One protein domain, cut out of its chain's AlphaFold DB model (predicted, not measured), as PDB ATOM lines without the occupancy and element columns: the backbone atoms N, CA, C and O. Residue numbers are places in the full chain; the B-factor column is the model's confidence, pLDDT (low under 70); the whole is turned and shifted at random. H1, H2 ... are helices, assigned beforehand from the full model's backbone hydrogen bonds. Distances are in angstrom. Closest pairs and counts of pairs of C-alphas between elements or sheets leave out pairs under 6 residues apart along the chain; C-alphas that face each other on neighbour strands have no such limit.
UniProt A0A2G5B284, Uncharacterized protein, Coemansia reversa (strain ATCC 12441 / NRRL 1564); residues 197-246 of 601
ATOM      1  N   MET A 197       1.221 277.461  -1.668       68.50
ATOM      2  CA  MET A 197       0.545 278.754  -1.646       68.50
ATOM      3  C   MET A 197      -0.062 279.132  -0.290       68.50
ATOM      4  O   MET A 197      -0.167 280.320   0.001       68.50
ATOM      5  N   GLU A 198      -0.409 278.157   0.545       74.75
ATOM      6  CA  GLU A 198      -0.809 278.353   1.944       74.75
ATOM      7  C   GLU A 198       0.425 278.521   2.844       74.75
ATOM      8  O   GLU A 198       0.409 279.281   3.812       74.75
ATOM      9  N   PHE A 199       1.537 277.868   2.487       77.81
ATOM     10  CA  PHE A 199       2.812 278.016   3.187       77.81
ATOM     11  C   PHE A 199       3.496 279.368   2.913       77.81
ATOM     12  O   PHE A 199       4.139 279.920   3.808       77.81
ATOM     13  N   LEU A 200       3.358 279.930   1.702       78.25
ATOM     14  CA  LEU A 200       4.036 281.169   1.287       78.25
ATOM     15  C   LEU A 200       3.800 282.367   2.237       78.25
ATOM     16  O   LEU A 200       4.786 282.994   2.631       78.25
ATOM     17  N   PRO A 201       2.551 282.697   2.639       75.62
ATOM     18  CA  PRO A 201       2.280 283.797   3.567       75.62
ATOM     19  C   PRO A 201       2.895 283.562   4.950       75.62
ATOM     20  O   PRO A 201       3.516 284.465   5.511       75.62
ATOM     21  N   ILE A 202       2.785 282.335   5.473       78.38
ATOM     22  CA  ILE A 202       3.308 281.943   6.790       78.38
ATOM     23  C   ILE A 202       4.838 282.068   6.804       78.38
ATOM     24  O   ILE A 202       5.411 282.715   7.683       78.38
ATOM     25  N   ALA A 203       5.506 281.508   5.793       80.31
ATOM     26  CA  ALA A 203       6.953 281.601   5.628       80.31
ATOM     27  C   ALA A 203       7.424 283.050   5.430       80.31
ATOM     28  O   ALA A 203       8.476 283.424   5.956       80.31
ATOM     29  N   GLY A 204       6.643 283.871   4.718       87.19
ATOM     30  CA  GLY A 204       6.894 285.300   4.537       87.19
ATOM     31  C   GLY A 204       6.897 286.059   5.863       87.19
ATOM     32  O   GLY A 204       7.910 286.664   6.212       87.19
ATOM     33  N   VAL A 205       5.817 285.956   6.645       81.62
ATOM     34  CA  VAL A 205       5.703 286.613   7.961       81.62
ATOM     35  C   VAL A 205       6.835 286.179   8.894       81.62
ATOM     36  O   VAL A 205       7.562 287.032   9.401       81.62
ATOM     37  N   ILE A 206       7.068 284.869   9.051       86.69
ATOM     38  CA  ILE A 206       8.141 284.343   9.917       86.69
ATOM     39  C   ILE A 206       9.512 284.884   9.488       86.69
ATOM     40  O   ILE A 206      10.299 285.324  10.328       86.69
ATOM     41  N   SER A 207       9.797 284.901   8.184       87.75
ATOM     42  CA  SER A 207      11.074 285.389   7.652       87.75
ATOM     43  C   SER A 207      11.236 286.905   7.812       87.75
ATOM     44  O   SER A 207      12.344 287.379   8.068       87.75
ATOM     45  N   ALA A 208      10.149 287.679   7.724       87.00
ATOM     46  CA  ALA A 208      10.161 289.126   7.917       87.00
ATOM     47  C   ALA A 208      10.372 289.494   9.394       87.00
ATOM     48  O   ALA A 208      11.220 290.335   9.699       87.00
ATOM     49  N   SER A 209       9.687 288.809  10.316       84.69
ATOM     50  CA  SER A 209       9.893 288.951  11.763       84.69
ATOM     51  C   SER A 209      11.308 288.534  12.178       84.69
ATOM     52  O   SER A 209      11.963 289.257  12.928       84.69
ATOM     53  N   ALA A 210      11.833 287.424  11.646       90.00
ATOM     54  CA  ALA A 210      13.202 286.977  11.913       90.00
ATOM     55  C   ALA A 210      14.255 287.969  11.384       90.00
ATOM     56  O   ALA A 210      15.206 288.304  12.095       90.00
ATOM     57  N   TYR A 211      14.068 288.495  10.168       92.31
ATOM     58  CA  TYR A 211      14.923 289.539   9.600       92.31
ATOM     59  C   TYR A 211      14.889 290.823  10.441       92.31
ATOM     60  O   TYR A 211      15.937 291.406  10.735       92.31
ATOM     61  N   HIS A 212      13.700 291.247  10.877       90.44
ATOM     62  CA  HIS A 212      13.543 292.408  11.742       90.44
ATOM     63  C   HIS A 212      14.230 292.214  13.101       90.44
ATOM     64  O   HIS A 212      15.001 293.077  13.516       90.44
ATOM     65  N   TYR A 213      14.037 291.063  13.749       91.00
ATOM     66  CA  TYR A 213      14.687 290.725  15.014       91.00
ATOM     67  C   TYR A 213      16.220 290.730  14.902       91.00
ATOM     68  O   TYR A 213      16.901 291.317  15.744       91.00
ATOM     69  N   LEU A 214      16.781 290.160  13.829       91.69
ATOM     70  CA  LEU A 214      18.222 290.218  13.548       91.69
ATOM     71  C   LEU A 214      18.716 291.662  13.373       91.69
ATOM     72  O   LEU A 214      19.763 292.031  13.908       91.69
ATOM     73  N   LYS A 215      17.953 292.501  12.665       90.19
ATOM     74  CA  LYS A 215      18.271 293.922  12.465       90.19
ATOM     75  C   LYS A 215      18.192 294.722  13.770       90.19
ATOM     76  O   LYS A 215      19.062 295.554  14.017       90.19
ATOM     77  N   HIS A 216      17.197 294.448  14.612       90.38
ATOM     78  CA  HIS A 216      17.034 295.065  15.927       90.38
ATOM     79  C   HIS A 216      18.172 294.658  16.874       90.38
ATOM     80  O   HIS A 216      18.782 295.517  17.502       90.38
ATOM     81  N   ARG A 217      18.530 293.366  16.925       91.06
ATOM     82  CA  ARG A 217      19.637 292.840  17.746       91.06
ATOM     83  C   ARG A 217      20.999 293.448  17.391       91.06
ATOM     84  O   ARG A 217      21.844 293.593  18.270       91.06
ATOM     85  N   ASN A 218      21.210 293.798  16.125       90.62
ATOM     86  CA  ASN A 218      22.452 294.409  15.641       90.62
ATOM     87  C   ASN A 218      22.474 295.947  15.765       90.62
ATOM     88  O   ASN A 218      23.463 296.579  15.390       90.62
ATOM     89  N   SER A 219      21.408 296.559  16.285       92.31
ATOM     90  CA  SER A 219      21.295 297.999  16.526       92.31
ATOM     91  C   SER A 219      21.382 298.314  18.020       92.31
ATOM     92  O   SER A 219      20.914 297.551  18.858       92.31
ATOM     93  N   LYS A 220      21.948 299.478  18.364       92.31
ATOM     94  CA  LYS A 220      21.910 300.010  19.742       92.31
ATOM     95  C   LYS A 220      20.586 300.701  20.084       92.31
ATOM     96  O   LYS A 220      20.282 300.880  21.256       92.31
ATOM     97  N   ASN A 221      19.826 301.088  19.061       93.56
ATOM     98  CA  ASN A 221      18.555 301.795  19.179       93.56
ATOM     99  C   ASN A 221      17.424 300.895  18.677       93.56
ATOM    100  O   ASN A 221      17.645 300.109  17.750       93.56
ATOM    101  N   ALA A 222      16.215 301.071  19.214       85.94
ATOM    102  CA  ALA A 222      15.024 300.433  18.667       85.94
ATOM    103  C   ALA A 222      14.877 300.799  17.181       85.94
ATOM    104  O   ALA A 222      14.749 301.969  16.817       85.94
ATOM    105  N   VAL A 223      14.969 299.793  16.312       90.81
ATOM    106  CA  VAL A 223      14.763 299.961  14.871       90.81
ATOM    107  C   VAL A 223      13.270 299.765  14.626       90.81
ATOM    108  O   VAL A 223      12.777 298.707  15.009       90.81
ATOM    109  N   PRO A 224      12.544 300.703  13.996       90.12
ATOM    110  CA  PRO A 224      11.156 300.459  13.613       90.12
ATOM    111  C   PRO A 224      11.078 299.328  12.580       90.12
ATOM    112  O   PRO A 224      12.026 299.102  11.811       90.12
ATOM    113  N   PHE A 225       9.959 298.604  12.549       88.06
ATOM    114  CA  PHE A 225       9.740 297.603  11.511       88.06
ATOM    115  C   PHE A 225       9.783 298.277  10.134       88.06
ATOM    116  O   PHE A 225       9.139 299.291   9.888       88.06
ATOM    117  N   LYS A 226      10.604 297.725   9.238       89.81
ATOM    118  CA  LYS A 226      10.622 298.093   7.825       89.81
ATOM    119  C   LYS A 226      10.480 296.801   7.050       89.81
ATOM    120  O   LYS A 226      11.383 295.964   7.123       89.81
ATOM    121  N   GLU A 227       9.373 296.676   6.329       82.06
ATOM    122  CA  GLU A 227       9.095 295.529   5.476       82.06
ATOM    123  C   GLU A 227      10.288 295.276   4.527       82.06
ATOM    124  O   GLU A 227      10.772 296.212   3.873       82.06
ATOM    125  N   PRO A 228      10.825 294.045   4.469       86.19
ATOM    126  CA  PRO A 228      11.871 293.704   3.514       86.19
ATOM    127  C   PRO A 228      11.338 293.768   2.081       86.19
ATOM    128  O   PRO A 228      10.259 293.257   1.802       86.19
ATOM    129  N   GLU A 229      12.122 294.295   1.137       87.00
ATOM    130  CA  GLU A 229      11.688 294.436  -0.268       87.00
ATOM    131  C   GLU A 229      11.252 293.106  -0.911       87.00
ATOM    132  O   GLU A 229      10.415 293.097  -1.813       87.00
ATOM    133  N   TRP A 230      11.755 291.970  -0.413       84.69
ATOM    134  CA  TRP A 230      11.365 290.646  -0.890       84.69
ATOM    135  C   TRP A 230       9.945 290.213  -0.484       84.69
ATOM    136  O   TRP A 230       9.347 289.415  -1.206       84.69
ATOM    137  N   MET A 231       9.359 290.766   0.587       81.19
ATOM    138  CA  MET A 231       7.952 290.512   0.941       81.19
ATOM    139  C   MET A 231       7.008 291.022  -0.151       81.19
ATOM    140  O   MET A 231       6.075 290.321  -0.538       81.19
ATOM    141  N   ARG A 232       7.322 292.173  -0.761       81.19
ATOM    142  CA  ARG A 232       6.573 292.711  -1.905       81.19
ATOM    143  C   ARG A 232       6.544 291.740  -3.091       81.19
ATOM    144  O   ARG A 232       5.526 291.647  -3.775       81.19
ATOM    145  N   TYR A 233       7.624 290.989  -3.330       82.25
ATOM    146  CA  TYR A 233       7.638 289.953  -4.367       82.25
ATOM    147  C   TYR A 233       6.773 288.742  -3.988       82.25
ATOM    148  O   TYR A 233       6.044 288.253  -4.848       82.25
ATOM    149  N   LEU A 234       6.776 288.299  -2.723       78.56
ATOM    150  CA  LEU A 234       5.881 287.226  -2.260       78.56
ATOM    151  C   LEU A 234       4.403 287.617  -2.389       78.56
ATOM    152  O   LEU A 234       3.617 286.837  -2.922       78.56
ATOM    153  N   SER A 235       4.036 288.839  -1.995       74.50
ATOM    154  CA  SER A 235       2.677 289.373  -2.145       74.50
ATOM    155  C   SER A 235       2.233 289.415  -3.612       74.50
ATOM    156  O   SER A 235       1.117 289.006  -3.934       74.50
ATOM    157  N   ASN A 236       3.123 289.816  -4.527       78.44
ATOM    158  CA  ASN A 236       2.854 289.785  -5.968       78.44
ATOM    159  C   ASN A 236       2.679 288.351  -6.507       78.44
ATOM    160  O   ASN A 236       1.816 288.125  -7.355       78.44
ATOM    161  N   ILE A 237       3.465 287.381  -6.024       77.75
ATOM    162  CA  ILE A 237       3.353 285.964  -6.411       77.75
ATOM    163  C   ILE A 237       2.033 285.366  -5.907       77.75
ATOM    164  O   ILE A 237       1.321 284.724  -6.679       77.75
ATOM    165  N   ALA A 238       1.663 285.626  -4.650       76.56
ATOM    166  CA  ALA A 238       0.389 285.196  -4.075       76.56
ATOM    167  C   ALA A 238      -0.809 285.788  -4.839       76.56
ATOM    168  O   ALA A 238      -1.740 285.064  -5.197       76.56
ATOM    169  N   PHE A 239      -0.757 287.082  -5.175       79.25
ATOM    170  CA  PHE A 239      -1.768 287.734  -6.008       79.25
ATOM    171  C   PHE A 239      -1.864 287.108  -7.408       79.25
ATOM    172  O   PHE A 239      -2.960 286.762  -7.852       79.25
ATOM    173  N   ALA A 240      -0.732 286.914  -8.093       75.94
ATOM    174  CA  ALA A 240      -0.697 286.331  -9.433       75.94
ATOM    175  C   ALA A 240      -1.237 284.890  -9.454       75.94
ATOM    176  O   ALA A 240      -1.981 284.527 -10.368       75.94
ATOM    177  N   HIS A 241      -0.921 284.087  -8.433       77.81
ATOM    178  CA  HIS A 241      -1.470 282.744  -8.277       77.81
ATOM    179  C   HIS A 241      -2.989 282.761  -8.067       77.81
ATOM    180  O   HIS A 241      -3.709 282.036  -8.751       77.81
ATOM    181  N   ASN A 242      -3.491 283.613  -7.168       76.56
ATOM    182  CA  ASN A 242      -4.923 283.703  -6.873       76.56
ATOM    183  C   ASN A 242      -5.731 284.221  -8.070       76.56
ATOM    184  O   ASN A 242      -6.833 283.741  -8.327       76.56
ATOM    185  N   ALA A 243      -5.170 285.138  -8.862       78.12
ATOM    186  CA  ALA A 243      -5.750 285.511 -10.147       78.12
ATOM    187  C   ALA A 243      -5.779 284.307 -11.110       78.12
ATOM    188  O   ALA A 243      -6.821 283.994 -11.686       78.12
ATOM    189  N   TYR A 244      -4.660 283.591 -11.258       78.31
ATOM    190  CA  TYR A 244      -4.556 282.438 -12.155       78.31
ATOM    191  C   TYR A 244      -5.518 281.294 -11.790       78.31
ATOM    192  O   TYR A 244      -6.157 280.736 -12.686       78.31
ATOM    193  N   SER A 245      -5.688 280.968 -10.504       77.38
ATOM    194  CA  SER A 245      -6.630 279.930 -10.063       77.38
ATOM    195  C   SER A 245      -8.080 280.306 -10.391       77.38
ATOM    196  O   SER A 245      -8.797 279.497 -10.989       77.38
ATOM    197  N   MET A 246      -8.492 281.557 -10.143       72.81
ATOM    198  CA  MET A 246      -9.820 282.063 -10.524       72.81
ATOM    199  C   MET A 246     -10.102 281.946 -12.030       72.81
ATOM    200  O   MET A 246     -11.235 281.652 -12.422       72.81
TER     201      MET A 246
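Overview. This is residues 197 to 246 of the 601 residues of an uncharacterized protein of Coemansia reversa (strain ATCC 12441 / NRRL 1564) (UniProt A0A2G5B284). Two long helices, H1 and then H2, lie nearly side by side and run opposite ways as a helical hairpin, offset along its length, and a long link folds the chain back from one to the other. Residues 217 to 222 stick out at the link's end of this rod. The printed part has 50 residues with two named helices and no named strand, an all helix class; it is loose, with a radius of gyration of the C-alphas of 13.6 A and spans of 47 by 16 by 11 A.

Along the chain. Find C-alpha 197 at (0.545, 278.754, -1.646); from there H1, residues 197 to 217, runs 30.6 A to C-alpha 217 at (19.637, 292.840, 17.746). H2, residues 229 to 246, runs 26.8 A and ends at C-alpha 246 at (-9.820, 282.063, -10.524).

Arrangement. Look at Gly 204 and Met 231: H1 and H2 touch there, their closest C-alphas 6.4 A apart. Their lines stand at a shallow tilt of 9 degrees, opposite ways. O i to N i+4 pairs are within hydrogen-bond range in 15 of 17 cases in H1 and 13 of 14 in H2.

Size, cuts and confidence. The C-alphas of Lys 220 and Met 246, the two farthest apart, are 47.4 A apart. The printed part has no cut, and the link from H1 to H2, 11 residues, is long. Mean pLDDT of the printed part is 83.5; residue 197 is under 70.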